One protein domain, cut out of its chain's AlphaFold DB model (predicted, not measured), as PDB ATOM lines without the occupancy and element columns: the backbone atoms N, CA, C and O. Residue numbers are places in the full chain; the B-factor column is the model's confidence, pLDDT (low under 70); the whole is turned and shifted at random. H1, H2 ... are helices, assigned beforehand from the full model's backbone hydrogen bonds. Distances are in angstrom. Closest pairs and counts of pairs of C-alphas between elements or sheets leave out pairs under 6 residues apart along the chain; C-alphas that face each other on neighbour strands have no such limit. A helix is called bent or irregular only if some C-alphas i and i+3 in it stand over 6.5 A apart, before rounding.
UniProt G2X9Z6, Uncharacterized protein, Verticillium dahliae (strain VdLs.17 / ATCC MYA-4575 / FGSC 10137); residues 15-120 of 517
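What this domain is: This is residues 15 to 120 of the 517 residues of an uncharacterized protein of Verticillium dahliae (strain VdLs.17 / ATCC MYA-4575 / FGSC 10137) (UniProt G2X9Z6). A long bent helix, H1, packs with residues 51 to 55 on residues 99 to 100 of H3, which makes a hairpin with H2; residues 15 to 42 and 113 to 120 stick out as arms. The 106 printed residues hold three named helices, H1, H2, H3 in order, and no named strand: all helix. The whole is extended, radius of gyration of the C-alphas 20.3 A, spanning 65 by 38 by 23 A.

Where its parts are: H1, residues 15 to 55, assigned as one helix by its hydrogen bonds, is bent: C-alphas 35 and 38 are 7.5 A apart. Its arms are H1a, residues 15 to 35, 30.0 A from C-alpha 15 at (-51.575, -25.225, 24.061), and H1b, residues 38 to 55, 25.6 A. H2 is residues 65 to 79, 20.8 A; H3, residues 98 to 120, 33.0 A, ends at (-37.644, 19.547, 66.594).

How they stand to each other: H1a and H1b stand at a steep tilt of 61 degrees. H1b and H3 touch, closest C-alphas Asp 51 and Phe 100, 5.4 A, at a shallow tilt of 28 degrees, the same way. In the hairpin H2 and H3 touch through residues 101 to 108 of H3, closest C-alphas Ile 69 and Leu 104, 6.4 A, opposite ways at a shallow tilt of 32 degrees, only just short of steep. H1b and H2 are apart. Every O i to N i+4 pair in H1a, H1b, H2 and H3 is within hydrogen-bond range.

The domain as a whole: The farthest C-alphas, Glu 16 and Ala 119, are 65.4 A apart. The printed part has no cut. The H2 to H3 link is long, 18 residues; pLDDT is under 70 at residue 80 and residues 82 to 89.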
ATOM      1  N   ARG A  15     -52.773 -25.408  23.225       82.50
ATOM      2  CA  ARG A  15     -51.575 -25.225  24.061       82.50
ATOM      3  C   ARG A  15     -50.327 -24.992  23.212       82.50
ATOM      4  O   ARG A  15     -49.505 -24.146  23.545       82.50
ATOM      5  N   GLU A  16     -50.217 -25.715  22.108       84.38
ATOM      6  CA  GLU A  16     -49.104 -25.619  21.170       84.38
ATOM      7  C   GLU A  16     -49.114 -24.288  20.422       84.38
ATOM      8  O   GLU A  16     -48.076 -23.647  20.339       84.38
ATOM      9  N   ARG A  17     -50.288 -23.784  20.022       85.50
ATOM     10  CA  ARG A  17     -50.416 -22.430  19.453       85.50
ATOM     11  C   ARG A  17     -49.991 -21.336  20.428       85.50
ATOM     12  O   ARG A  17     -49.311 -20.405  20.023       85.50
ATOM     13  N   LYS A  18     -50.350 -21.446  21.715       89.38
ATOM     14  CA  LYS A  18     -49.878 -20.498  22.742       89.38
ATOM     15  C   LYS A  18     -48.365 -20.578  22.940       89.38
ATOM     16  O   LYS A  18     -47.729 -19.539  23.061       89.38
ATOM     17  N   ARG A  19     -47.791 -21.788  22.961       90.50
ATOM     18  CA  ARG A  19     -46.335 -21.972  23.059       90.50
ATOM     19  C   ARG A  19     -45.636 -21.353  21.850       90.50
ATOM     20  O   ARG A  19     -44.724 -20.568  22.052       90.50
ATOM     21  N   LEU A  20     -46.117 -21.651  20.642       89.44
ATOM     22  CA  LEU A  20     -45.593 -21.112  19.387       89.44
ATOM     23  C   LEU A  20     -45.678 -19.583  19.342       89.44
ATOM     24  O   LEU A  20     -44.682 -18.935  19.050       89.44
ATOM     25  N   PHE A  21     -46.809 -19.002  19.741       91.75
ATOM     26  CA  PHE A  21     -46.977 -17.549  19.820       91.75
ATOM     27  C   PHE A  21     -46.012 -16.891  20.819       91.75
ATOM     28  O   PHE A  21     -45.456 -15.834  20.541       91.75
ATOM     29  N   ILE A  22     -45.786 -17.501  21.988       92.44
ATOM     30  CA  ILE A  22     -44.823 -16.979  22.969       92.44
ATOM     31  C   ILE A  22     -43.397 -17.104  22.436       92.44
ATOM     32  O   ILE A  22     -42.629 -16.156  22.564       92.44
ATOM     33  N   THR A  23     -43.035 -18.233  21.822       93.81
ATOM     34  CA  THR A  23     -41.700 -18.410  21.236       93.81
ATOM     35  C   THR A  23     -41.460 -17.458  20.073       93.81
ATOM     36  O   THR A  23     -40.374 -16.909  19.969       93.81
ATOM     37  N   GLU A  24     -42.475 -17.198  19.251       92.81
ATOM     38  CA  GLU A  24     -42.418 -16.236  18.150       92.81
ATOM     39  C   GLU A  24     -42.310 -14.801  18.677       92.81
ATOM     40  O   GLU A  24     -41.460 -14.042  18.227       92.81
ATOM     41  N   LYS A  25     -43.079 -14.445  19.715       94.44
ATOM     42  CA  LYS A  25     -42.963 -13.144  20.385       94.44
ATOM     43  C   LYS A  25     -41.598 -12.955  21.052       94.44
ATOM     44  O   LYS A  25     -41.054 -11.857  21.002       94.44
ATOM     45  N   LEU A  26     -41.043 -13.993  21.676       94.12
ATOM     46  CA  LEU A  26     -39.706 -13.949  22.271       94.12
ATOM     47  C   LEU A  26     -38.617 -13.859  21.204       94.12
ATOM     48  O   LEU A  26     -37.701 -13.063  21.365       94.12
ATOM     49  N   ALA A  27     -38.732 -14.609  20.108       92.75
ATOM     50  CA  ALA A  27     -37.816 -14.509  18.976       92.75
ATOM     51  C   ALA A  27     -37.858 -13.104  18.361       92.75
ATOM     52  O   ALA A  27     -36.809 -12.499  18.159       92.75
ATOM     53  N   PHE A  28     -39.056 -12.543  18.177       92.88
ATOM     54  CA  PHE A  28     -39.256 -11.172  17.714       92.88
ATOM     55  C   PHE A  28     -38.659 -10.136  18.673       92.88
ATOM     56  O   PHE A  28     -37.969  -9.221  18.236       92.88
ATOM     57  N   LEU A  29     -38.888 -10.270  19.985       90.81
ATOM     58  CA  LEU A  29     -38.300  -9.371  20.982       90.81
ATOM     59  C   LEU A  29     -36.777  -9.494  21.035       90.81
ATOM     60  O   LEU A  29     -36.104  -8.483  21.197       90.81
ATOM     61  N   ASN A  30     -36.238 -10.700  20.873       92.81
ATOM     62  CA  ASN A  30     -34.800 -10.931  20.858       92.81
ATOM     63  C   ASN A  30     -34.151 -10.343  19.601       92.81
ATOM     64  O   ASN A  30     -33.114  -9.693  19.676       92.81
ATOM     65  N   GLU A  31     -34.784 -10.508  18.443       92.38
ATOM     66  CA  GLU A  31     -34.327  -9.911  17.191       92.38
ATOM     67  C   GLU A  31     -34.431  -8.380  17.226       92.38
ATOM     68  O   GLU A  31     -33.486  -7.688  16.848       92.38
ATOM     69  N   LYS A  32     -35.538  -7.841  17.753       90.81
ATOM     70  CA  LYS A  32     -35.702  -6.406  17.999       90.81
ATOM     71  C   LYS A  32     -34.619  -5.886  18.944       90.81
ATOM     72  O   LYS A  32     -33.974  -4.893  18.627       90.81
ATOM     73  N   PHE A  33     -34.374  -6.583  20.053       88.62
ATOM     74  CA  PHE A  33     -33.315  -6.234  20.991       88.62
ATOM     75  C   PHE A  33     -31.955  -6.233  20.299       88.62
ATOM     76  O   PHE A  33     -31.264  -5.235  20.385       88.62
ATOM     77  N   HIS A  34     -31.583  -7.270  19.545       89.06
ATOM     78  CA  HIS A  34     -30.296  -7.302  18.843       89.06
ATOM     79  C   HIS A  34     -30.136  -6.181  17.805       89.06
ATOM     80  O   HIS A  34     -29.032  -5.662  17.660       89.06
ATOM     81  N   ARG A  35     -31.217  -5.775  17.124       88.75
ATOM     82  CA  ARG A  35     -31.206  -4.642  16.181       88.75
ATOM     83  C   ARG A  35     -31.105  -3.285  16.884       88.75
ATOM     84  O   ARG A  35     -30.436  -2.390  16.383       88.75
ATOM     85  N   GLU A  36     -31.757  -3.128  18.034       90.38
ATOM     86  CA  GLU A  36     -31.835  -1.862  18.776       90.38
ATOM     87  C   GLU A  36     -30.796  -1.757  19.903       90.38
ATOM     88  O   GLU A  36     -30.676  -0.713  20.539       90.38
ATOM     89  N   ARG A  37     -30.024  -2.813  20.165       89.25
ATOM     90  CA  ARG A  37     -29.109  -2.909  21.310       89.25
ATOM     91  C   ARG A  37     -28.103  -1.764  21.330       89.25
ATOM     92  O   ARG A  37     -27.951  -1.075  22.331       89.25
ATOM     93  N   ASP A  38     -27.425  -1.543  20.212       89.69
ATOM     94  CA  ASP A  38     -26.367  -0.538  20.145       89.69
ATOM     95  C   ASP A  38     -26.956   0.887  20.181       89.69
ATOM     96  O   ASP A  38     -26.370   1.780  20.791       89.69
ATOM     97  N   LEU A  39     -28.154   1.094  19.619       88.38
ATOM     98  CA  LEU A  39     -28.904   2.355  19.711       88.38
ATOM     99  C   LEU A  39     -29.351   2.644  21.152       88.38
ATOM    100  O   LEU A  39     -29.153   3.748  21.651       88.38
ATOM    101  N   THR A  40     -29.899   1.643  21.841       87.06
ATOM    102  CA  THR A  40     -30.369   1.765  23.229       87.06
ATOM    103  C   THR A  40     -29.226   1.977  24.214       87.06
ATOM    104  O   THR A  40     -29.359   2.803  25.111       87.06
ATOM    105  N   TYR A  41     -28.080   1.313  24.035       90.69
ATOM    106  CA  TYR A  41     -26.908   1.582  24.870       90.69
ATOM    107  C   TYR A  41     -26.346   2.987  24.658       90.69
ATOM    108  O   TYR A  41     -25.932   3.617  25.628       90.69
ATOM    109  N   ARG A  42     -26.344   3.506  23.424       89.62
ATOM    110  CA  ARG A  42     -25.914   4.889  23.163       89.62
ATOM    111  C   ARG A  42     -26.868   5.908  23.781       89.62
ATOM    112  O   ARG A  42     -26.391   6.852  24.399       89.62
ATOM    113  N   ASP A  43     -28.176   5.680  23.683       86.50
ATOM    114  CA  ASP A  43     -29.198   6.514  24.332       86.50
ATOM    115  C   ASP A  43     -29.061   6.493  25.866       86.50
ATOM    116  O   ASP A  43     -29.052   7.537  26.517       86.50
ATOM    117  N   GLN A  44     -28.858   5.315  26.464       88.44
ATOM    118  CA  GLN A  44     -28.601   5.194  27.903       88.44
ATOM    119  C   GLN A  44     -27.301   5.890  28.325       88.44
ATOM    120  O   GLN A  44     -27.281   6.565  29.350       88.44
ATOM    121  N   LEU A  45     -26.224   5.764  27.542       89.81
ATOM    122  CA  LEU A  45     -24.958   6.445  27.816       89.81
ATOM    123  C   LEU A  45     -25.125   7.968  27.759       89.81
ATOM    124  O   LEU A  45     -24.616   8.669  28.630       89.81
ATOM    125  N   GLN A  46     -25.858   8.471  26.765       89.19
ATOM    126  CA  GLN A  46     -26.163   9.892  26.625       89.19
ATOM    127  C   GLN A  46     -26.951  10.408  27.833       89.19
ATOM    128  O   GLN A  46     -26.568  11.423  28.408       89.19
ATOM    129  N   LYS A  47     -27.982   9.677  28.275       88.25
ATOM    130  CA  LYS A  47     -28.742  10.001  29.494       88.25
ATOM    131  C   LYS A  47     -27.845  10.060  30.726       88.25
ATOM    132  O   LYS A  47     -27.884  11.042  31.452       88.25
ATOM    133  N   ILE A  48     -26.970   9.071  30.919       90.31
ATOM    134  CA  ILE A  48     -26.031   9.045  32.055       90.31
ATOM    135  C   ILE A  48     -25.055  10.227  32.008       90.31
ATOM    136  O   ILE A  48     -24.752  10.822  33.040       90.31
ATOM    137  N   GLN A  49     -24.541  10.575  30.826       90.56
ATOM    138  CA  GLN A  49     -23.648  11.725  30.666       90.56
ATOM    139  C   GLN A  49     -24.360  13.028  31.024       90.56
ATOM    140  O   GLN A  49     -23.812  13.839  31.768       90.56
ATOM    141  N   VAL A  50     -25.588  13.205  30.538       90.25
ATOM    142  CA  VAL A  50     -26.430  14.358  30.855       90.25
ATOM    143  C   VAL A  50     -26.733  14.412  32.353       90.25
ATOM    144  O   VAL A  50     -26.489  15.447  32.971       90.25
ATOM    145  N   ASP A  51     -27.155  13.302  32.958       90.38
ATOM    146  CA  ASP A  51     -27.427  13.205  34.396       90.38
ATOM    147  C   ASP A  51     -26.199  13.613  35.217       90.38
ATOM    148  O   ASP A  51     -26.307  14.445  36.110       90.38
ATOM    149  N   ASN A  52     -25.007  13.120  34.867       90.50
ATOM    150  CA  ASN A  52     -23.765  13.478  35.554       90.50
ATOM    151  C   ASN A  52     -23.475  14.986  35.457       90.50
ATOM    152  O   ASN A  52     -23.110  15.619  36.446       90.50
ATOM    153  N   THR A  53     -23.712  15.600  34.293       90.94
ATOM    154  CA  THR A  53     -23.561  17.059  34.156       90.94
ATOM    155  C   THR A  53     -24.591  17.852  34.956       90.94
ATOM    156  O   THR A  53     -24.269  18.938  35.434       90.94
ATOM    157  N   LEU A  54     -25.816  17.343  35.109       88.88
ATOM    158  CA  LEU A  54     -26.866  17.998  35.888       88.88
ATOM    159  C   LEU A  54     -26.598  17.880  37.392       88.88
ATOM    160  O   LEU A  54     -26.707  18.878  38.099       88.88
ATOM    161  N   VAL A  55     -26.160  16.708  37.859       90.31
ATOM    162  CA  VAL A  55     -25.743  16.484  39.253       90.31
ATOM    163  C   VAL A  55     -24.600  17.422  39.638       90.31
ATOM    164  O   VAL A  55     -24.668  18.067  40.675       90.31
ATOM    165  N   GLN A  56     -23.583  17.574  38.785       88.94
ATOM    166  CA  GLN A  56     -22.441  18.462  39.056       88.94
ATOM    167  C   GLN A  56     -22.808  19.951  39.147       88.94
ATOM    168  O   GLN A  56     -22.033  20.738  39.685       88.94
ATOM    169  N   ARG A  57     -23.950  20.356  38.583       86.06
ATOM    170  CA  ARG A  57     -24.422  21.748  38.610       86.06
ATOM    171  C   ARG A  57     -25.297  22.059  39.814       86.06
ATOM    172  O   ARG A  57     -25.513  23.236  40.093       86.06
ATOM    173  N   LEU A  58     -25.826  21.037  40.483       87.44
ATOM    174  CA  LEU A  58     -26.642  21.220  41.668       87.44
ATOM    175  C   LEU A  58     -25.732  21.368  42.888       87.44
ATOM    176  O   LEU A  58     -24.990  20.449  43.227       87.44
ATOM    177  N   ASP A  59     -25.827  22.508  43.564       88.38
ATOM    178  CA  ASP A  59     -25.255  22.680  44.896       88.38
ATOM    179  C   ASP A  59     -26.342  22.407  45.954       88.38
ATOM    180  O   ASP A  59     -27.269  23.211  46.088       88.38
ATOM    181  N   PRO A  60     -26.266  21.292  46.706       82.81
ATOM    182  CA  PRO A  60     -27.259  20.953  47.725       82.81
ATOM    183  C   PRO A  60     -27.171  21.840  48.979       82.81
ATOM    184  O   PRO A  60     -28.084  21.818  49.805       82.81
ATOM    185  N   TYR A  61     -26.092  22.610  49.149       85.56
ATOM    186  CA  TYR A  61     -25.887  23.475  50.314       85.56
ATOM    187  C   TYR A  61     -26.290  24.932  50.071       85.56
ATOM    188  O   TYR A  61     -26.305  25.725  51.017       85.56
ATOM    189  N   ALA A  62     -26.631  25.295  48.834       88.44
ATOM    190  CA  ALA A  62     -27.118  26.627  48.515       88.44
ATOM    191  C   ALA A  62     -28.434  26.926  49.256       88.44
ATOM    192  O   ALA A  62     -29.288  26.052  49.419       88.44
ATOM    193  N   SER A  63     -28.635  28.184  49.662       84.38
ATOM    194  CA  SER A  63     -29.894  28.633  50.282       84.38
ATOM    195  C   SER A  63     -31.108  28.385  49.384       84.38
ATOM    196  O   SER A  63     -32.199  28.107  49.876       84.38
ATOM    197  N   ASP A  64     -30.884  28.434  48.072       87.88
ATOM    198  CA  ASP A  64     -31.924  28.393  47.050       87.88
ATOM    199  C   ASP A  64     -32.035  26.988  46.418       87.88
ATOM    200  O   ASP A  64     -32.717  26.801  45.411       87.88
ATOM    201  N   ALA A  65     -31.378  25.974  47.004       86.75
ATOM    202  CA  ALA A  65     -31.326  24.614  46.461       86.75
ATOM    203  C   ALA A  65     -32.726  24.024  46.213       86.75
ATOM    204  O   ALA A  65     -32.977  23.457  45.152       86.75
ATOM    205  N   LEU A  66     -33.671  24.220  47.142       86.88
ATOM    206  CA  LEU A  66     -35.057  23.758  46.986       86.88
ATOM    207  C   LEU A  66     -35.792  24.455  45.834       86.88
ATOM    208  O   LEU A  66     -36.594  23.827  45.146       86.88
ATOM    209  N   GLU A  67     -35.516  25.738  45.594       89.06
ATOM    210  CA  GLU A  67     -36.124  26.485  44.489       89.06
ATOM    211  C   GLU A  67     -35.592  25.989  43.140       89.06
ATOM    212  O   GLU A  67     -36.376  25.749  42.218       89.06
ATOM    213  N   VAL A  68     -34.281  25.736  43.062       87.62
ATOM    214  CA  VAL A  68     -33.620  25.156  41.885       87.62
ATOM    215  C   VAL A  68     -34.151  23.749  41.589       87.62
ATOM    216  O   VAL A  68     -34.489  23.446  40.440       87.62
ATOM    217  N   ILE A  69     -34.310  22.903  42.615       87.44
ATOM    218  CA  ILE A  69     -34.907  21.562  42.496       87.44
ATOM    219  C   ILE A  69     -36.365  21.663  42.017       87.44
ATOM    220  O   ILE A  69     -36.779  20.937  41.109       87.44
ATOM    221  N   ALA A  70     -37.144  22.598  42.567       87.75
ATOM    222  CA  ALA A  70     -38.531  22.813  42.169       87.75
ATOM    223  C   ALA A  70     -38.662  23.323  40.723       87.75
ATOM    224  O   ALA A  70     -39.586  22.910  40.018       87.75
ATOM    225  N   SER A  71     -37.756  24.194  40.260       87.00
ATOM    226  CA  SER A  71     -37.704  24.599  38.848       87.00
ATOM    227  C   SER A  71     -37.312  23.440  37.939       87.00
ATOM    228  O   SER A  71     -38.009  23.189  36.963       87.00
ATOM    229  N   ALA A  72     -36.297  22.651  38.308       85.50
ATOM    230  CA  ALA A  72     -35.873  21.491  37.529       85.50
ATOM    231  C   ALA A  72     -37.004  20.457  37.387       85.50
ATOM    232  O   ALA A  72     -37.200  19.881  36.322       85.50
ATOM    233  N   ARG A  73     -37.811  20.251  38.430       83.75
ATOM    234  CA  ARG A  73     -38.969  19.348  38.383       83.75
ATOM    235  C   ARG A  73     -40.075  19.857  37.458       83.75
ATOM    236  O   ARG A  73     -40.684  19.059  36.747       83.75
ATOM    237  N   ARG A  74     -40.339  21.169  37.467       85.44
ATOM    238  CA  ARG A  74     -41.294  21.809  36.547       85.44
ATOM    239  C   ARG A  74     -40.836  21.661  35.103       85.44
ATOM    240  O   ARG A  74     -41.594  21.142  34.292       85.44
ATOM    241  N   ASP A  75     -39.575  21.973  34.834       82.75
ATOM    242  CA  ASP A  75     -38.967  21.828  33.512       82.75
ATOM    243  C   ASP A  75     -38.997  20.364  33.030       82.75
ATOM    244  O   ASP A  75     -39.225  20.092  31.852       82.75
ATOM    245  N   HIS A  76     -38.820  19.394  33.938       81.38
ATOM    246  CA  HIS A  76     -38.941  17.970  33.616       81.38
ATOM    247  C   HIS A  76     -40.386  17.558  33.313       81.38
ATOM    248  O   HIS A  76     -40.630  16.803  32.374       81.38
ATOM    249  N   ALA A  77     -41.354  18.045  34.094       81.44
ATOM    250  CA  ALA A  77     -42.771  17.776  33.874       81.44
ATOM    251  C   ALA A  77     -43.255  18.367  32.539       81.44
ATOM    252  O   ALA A  77     -44.010  17.718  31.816       81.44
ATOM    253  N   GLU A  78     -42.769  19.556  32.184       80.88
ATOM    254  CA  GLU A  78     -42.999  20.180  30.881       80.88
ATOM    255  C   GLU A  78     -42.325  19.381  29.756       80.88
ATOM    256  O   GLU A  78     -42.956  19.120  28.734       80.88
ATOM    257  N   ALA A  79     -41.104  18.877  29.962       72.62
ATOM    258  CA  ALA A  79     -40.401  18.041  28.985       72.62
ATOM    259  C   ALA A  79     -41.038  16.656  28.756       72.62
ATOM    260  O   ALA A  79     -40.795  16.035  27.722       72.62
ATOM    261  N   GLN A  80     -41.853  16.155  29.691       68.00
ATOM    262  CA  GLN A  80     -42.626  14.919  29.511       68.00
ATOM    263  C   GLN A  80     -43.947  15.127  28.759       68.00
ATOM    264  O   GLN A  80     -44.627  14.145  28.438       68.00
ATOM    265  N   THR A  81     -44.332  16.372  28.457       71.50
ATOM    266  CA  THR A  81     -45.506  16.621  27.617       71.50
ATOM    267  C   THR A  81     -45.243  16.156  26.174       71.50
ATOM    268  O   THR A  81     -44.125  16.260  25.675       71.50
ATOM    269  N   PRO A  82     -46.246  15.584  25.478       57.12
ATOM    270  CA  PRO A  82     -46.065  14.846  24.221       57.12
ATOM    271  C   PRO A  82     -45.820  15.736  22.989       57.12
ATOM    272  O   PRO A  82     -46.135  15.336  21.866       57.12
ATOM    273  N   GLU A  83     -45.286  16.942  23.163       57.69
ATOM    274  CA  GLU A  83     -44.880  17.780  22.044       57.69
ATOM    275  C   GLU A  83     -43.482  17.335  21.608       57.69
ATOM    276  O   GLU A  83     -42.483  17.545  22.291       57.69
ATOM    277  N   THR A  84     -43.415  16.608  20.490       57.91
ATOM    278  CA  THR A  84     -42.167  16.056  19.959       57.91
ATOM    279  C   THR A  84     -41.274  17.186  19.462       57.91
ATOM    280  O   THR A  84     -41.265  17.512  18.273       57.91
ATOM    281  N   LEU A  85     -40.527  17.796  20.376       62.78
ATOM    282  CA  LEU A  85     -39.533  18.797  20.041       62.78
ATOM    283  C   LEU A  85     -38.428  18.144  19.193       62.78
ATOM    284  O   LEU A  85     -37.960  17.042  19.526       62.78
ATOM    285  N   PRO A  86     -38.007  18.784  18.086       64.38
ATOM    286  CA  PRO A  86     -36.896  18.295  17.287       64.38
ATOM    287  C   PRO A  86     -35.644  18.169  18.160       64.38
ATOM    288  O   PRO A  86     -35.417  18.962  19.071       64.38
ATOM    289  N   GLU A  87     -34.820  17.166  17.865       61.28
ATOM    290  CA  GLU A  87     -33.687  16.728  18.695       61.28
ATOM    291  C   GLU A  87     -32.687  17.853  19.031       61.28
ATOM    292  O   GLU A  87     -32.075  17.839  20.092       61.28
ATOM    293  N   ASN A  88     -32.609  18.885  18.182       63.50
ATOM    294  CA  ASN A  88     -31.772  20.079  18.358       63.50
ATOM    295  C   ASN A  88     -32.338  21.126  19.349       63.50
ATOM    296  O   ASN A  88     -31.655  22.075  19.712       63.50
ATOM    297  N   THR A  89     -33.595  20.987  19.771       68.12
ATOM    298  CA  THR A  89     -34.270  21.911  20.708       68.12
ATOM    299  C   THR A  89     -34.518  21.295  22.083       68.12
ATOM    300  O   THR A  89     -35.068  21.952  22.964       68.12
ATOM    301  N   ARG A  90     -34.103  20.036  22.291       70.12
ATOM    302  CA  ARG A  90     -34.245  19.359  23.583       70.12
ATOM    303  C   ARG A  90     -33.312  20.002  24.605       70.12
ATOM    304  O   ARG A  90     -32.101  20.066  24.403       70.12
ATOM    305  N   THR A  91     -33.878  20.461  25.716       75.69
ATOM    306  CA  THR A  91     -33.093  20.935  26.859       75.69
ATOM    307  C   THR A  91     -32.289  19.775  27.455       75.69
ATOM    308  O   THR A  91     -32.651  18.606  27.305       75.69
ATOM    309  N   LEU A  92     -31.194  20.074  28.165       74.88
ATOM    310  CA  LEU A  92     -30.432  19.039  28.881       74.88
ATOM    311  C   LEU A  92     -31.337  18.242  29.825       74.88
ATOM    312  O   LEU A  92     -31.200  17.035  29.947       74.88
ATOM    313  N   LEU A  93     -32.325  18.902  30.419       78.69
ATOM    314  CA  LEU A  93     -33.273  18.262  31.311       78.69
ATOM    315  C   LEU A  93     -34.239  17.312  30.583       78.69
ATOM    316  O   LEU A  93     -34.552  16.245  31.101       78.69
ATOM    317  N   HIS A  94     -34.622  17.624  29.342       77.25
ATOM    318  CA  HIS A  94     -35.371  16.712  28.469       77.25
ATOM    319  C   HIS A  94     -34.553  15.455  28.111       77.25
ATOM    320  O   HIS A  94     -35.115  14.379  27.900       77.25
ATOM    321  N   MET A  95     -33.225  15.564  28.029       77.31
ATOM    322  CA  MET A  95     -32.350  14.417  27.756       77.31
ATOM    323  C   MET A  95     -31.928  13.653  29.018       77.31
ATOM    324  O   MET A  95     -31.209  12.659  28.900       77.31
ATOM    325  N   SER A  96     -32.350  14.107  30.201       82.06
ATOM    326  CA  SER A  96     -32.024  13.455  31.468       82.06
ATOM    327  C   SER A  96     -32.732  12.109  31.613       82.06
ATOM    328  O   SER A  96     -33.829  11.875  31.095       82.06
ATOM    329  N   GLY A  97     -32.056  11.180  32.273       80.69
ATOM    330  CA  GLY A  97     -32.597   9.890  32.646       80.69
ATOM    331  C   GLY A  97     -33.414   9.958  33.941       80.69
ATOM    332  O   GLY A  97     -33.383  10.945  34.674       80.69
ATOM    333  N   PRO A  98     -34.114   8.864  34.293       81.69
ATOM    334  CA  PRO A  98     -34.859   8.781  35.553       81.69
ATOM    335  C   PRO A  98     -33.957   8.885  36.796       81.69
ATOM    336  O   PRO A  98     -34.413   9.320  37.844       81.69
ATOM    337  N   ARG A  99     -32.663   8.551  36.674       86.81
ATOM    338  CA  ARG A  99     -31.692   8.585  37.781       86.81
ATOM    339  C   ARG A  99     -31.486   9.987  38.344       86.81
ATOM    340  O   ARG A  99     -31.284  10.126  39.545       86.81
ATOM    341  N   PHE A 100     -31.530  11.008  37.492       87.88
ATOM    342  CA  PHE A 100     -31.417  12.391  37.943       87.88
ATOM    343  C   PHE A 100     -32.642  12.827  38.757       87.88
ATOM    344  O   PHE A 100     -32.498  13.551  39.736       87.88
ATOM    345  N   GLN A 101     -33.836  12.344  38.406       85.94
ATOM    346  CA  GLN A 101     -35.055  12.631  39.167       85.94
ATOM    347  C   GLN A 101     -35.043  11.953  40.539       85.94
ATOM    348  O   GLN A 101     -35.360  12.605  41.530       85.94
ATOM    349  N   ASP A 102     -34.608  10.690  40.604       89.94
ATOM    350  CA  ASP A 102     -34.428   9.976  41.875       89.94
ATOM    351  C   ASP A 102     -33.445  10.731  42.794       89.94
ATOM    352  O   ASP A 102     -33.701  10.897  43.983       89.94
ATOM    353  N   PHE A 103     -32.351  11.252  42.225       90.75
ATOM    354  CA  PHE A 103     -31.373  12.067  42.952       90.75
ATOM    355  C   PHE A 103     -31.972  13.374  43.490       90.75
ATOM    356  O   PHE A 103     -31.740  13.719  44.646       90.75
ATOM    357  N   LEU A 104     -32.751  14.105  42.683       90.69
ATOM    358  CA  LEU A 104     -33.412  15.333  43.139       90.69
ATOM    359  C   LEU A 104     -34.360  15.066  44.313       90.69
ATOM    360  O   LEU A 104     -34.386  15.851  45.259       90.69
ATOM    361  N   GLN A 105     -35.105  13.962  44.255       90.75
ATOM    362  CA  GLN A 105     -36.001  13.553  45.331       90.75
ATOM    363  C   GLN A 105     -35.226  13.202  46.608       90.75
ATOM    364  O   GLN A 105     -35.594  13.658  47.684       90.75
ATOM    365  N   GLU A 106     -34.121  12.463  46.501       93.00
ATOM    366  CA  GLU A 106     -33.285  12.121  47.659       93.00
ATOM    367  C   GLU A 106     -32.680  13.368  48.328       93.00
ATOM    368  O   GLU A 106     -32.653  13.471  49.554       93.00
ATOM    369  N   VAL A 107     -32.237  14.353  47.539       92.44
ATOM    370  CA  VAL A 107     -31.731  15.627  48.075       92.44
ATOM    371  C   VAL A 107     -32.839  16.412  48.787       92.44
ATOM    372  O   VAL A 107     -32.594  16.970  49.856       92.44
ATOM    373  N   GLU A 108     -34.050  16.446  48.230       91.62
ATOM    374  CA  GLU A 108     -35.219  17.079  48.855       91.62
ATOM    375  C   GLU A 108     -35.577  16.403  50.186       91.62
ATOM    376  O   GLU A 108     -35.688  17.094  51.200       91.62
ATOM    377  N   ASP A 109     -35.636  15.070  50.214       93.81
ATOM    378  CA  ASP A 109     -35.909  14.283  51.422       93.81
ATOM    379  C   ASP A 109     -34.849  14.535  52.514       93.81
ATOM    380  O   ASP A 109     -35.173  14.655  53.699       93.81
ATOM    381  N   LEU A 110     -33.571  14.665  52.139       93.44
ATOM    382  CA  LEU A 110     -32.486  14.986  53.074       93.44
ATOM    383  C   LEU A 110     -32.591  16.410  53.633       93.44
ATOM    384  O   LEU A 110     -32.337  16.627  54.824       93.44
ATOM    385  N   ILE A 111     -32.960  17.382  52.796       91.62
ATOM    386  CA  ILE A 111     -33.185  18.765  53.227       91.62
ATOM    387  C   ILE A 111     -34.389  18.829  54.172       91.62
ATOM    388  O   ILE A 111     -34.289  19.433  55.243       91.62
ATOM    389  N   GLU A 112     -35.490  18.157  53.836       92.00
ATOM    390  CA  GLU A 112     -36.671  18.070  54.694       92.00
ATOM    391  C   GLU A 112     -36.333  17.403  56.033       92.00
ATOM    392  O   GLU A 112     -36.699  17.911  57.096       92.00
ATOM    393  N   TYR A 113     -35.569  16.307  56.013       94.94
ATOM    394  CA  TYR A 113     -35.117  15.639  57.229       94.94
ATOM    395  C   TYR A 113     -34.299  16.579  58.121       94.94
ATOM    396  O   TYR A 113     -34.594  16.707  59.315       94.94
ATOM    397  N   ARG A 114     -33.319  17.292  57.552       91.81
ATOM    398  CA  ARG A 114     -32.513  18.288  58.273       91.81
ATOM    399  C   ARG A 114     -33.396  19.364  58.897       91.81
ATOM    400  O   ARG A 114     -33.275  19.640  60.092       91.81
ATOM    401  N   ASP A 115     -34.282  19.959  58.110       92.31
ATOM    402  CA  ASP A 115     -35.122  21.069  58.557       92.31
ATOM    403  C   ASP A 115     -36.116  20.609  59.635       92.31
ATOM    404  O   ASP A 115     -36.323  21.304  60.633       92.31
ATOM    405  N   SER A 116     -36.651  19.390  59.507       95.88
ATOM    406  CA  SER A 116     -37.492  18.765  60.531       95.88
ATOM    407  C   SER A 116     -36.729  18.534  61.839       95.88
ATOM    408  O   SER A 116     -37.251  18.830  62.916       95.88
ATOM    409  N   SER A 117     -35.475  18.079  61.762       96.62
ATOM    410  CA  SER A 117     -34.619  17.839  62.925       96.62
ATOM    411  C   SER A 117     -34.282  19.145  63.650       96.62
ATOM    412  O   SER A 117     -34.443  19.247  64.868       96.62
ATOM    413  N   VAL A 118     -33.917  20.194  62.905       95.38
ATOM    414  CA  VAL A 118     -33.647  21.529  63.463       95.38
ATOM    415  C   VAL A 118     -34.905  22.118  64.108       95.38
ATOM    416  O   VAL A 118     -34.842  22.677  65.207       95.38
ATOM    417  N   ALA A 119     -36.068  21.965  63.470       95.69
ATOM    418  CA  ALA A 119     -37.339  22.412  64.030       95.69
ATOM    419  C   ALA A 119     -37.693  21.667  65.330       95.69
ATOM    420  O   ALA A 119     -38.119  22.299  66.302       95.69
ATOM    421  N   GLN A 120     -37.470  20.349  65.381       95.50
ATOM    422  CA  GLN A 120     -37.644  19.547  66.594       95.50
ATOM    423  C   GLN A 120     -36.709  20.014  67.712       95.50
ATOM    424  O   GLN A 120     -37.166  20.259  68.828       95.50
TER     425      GLN A 120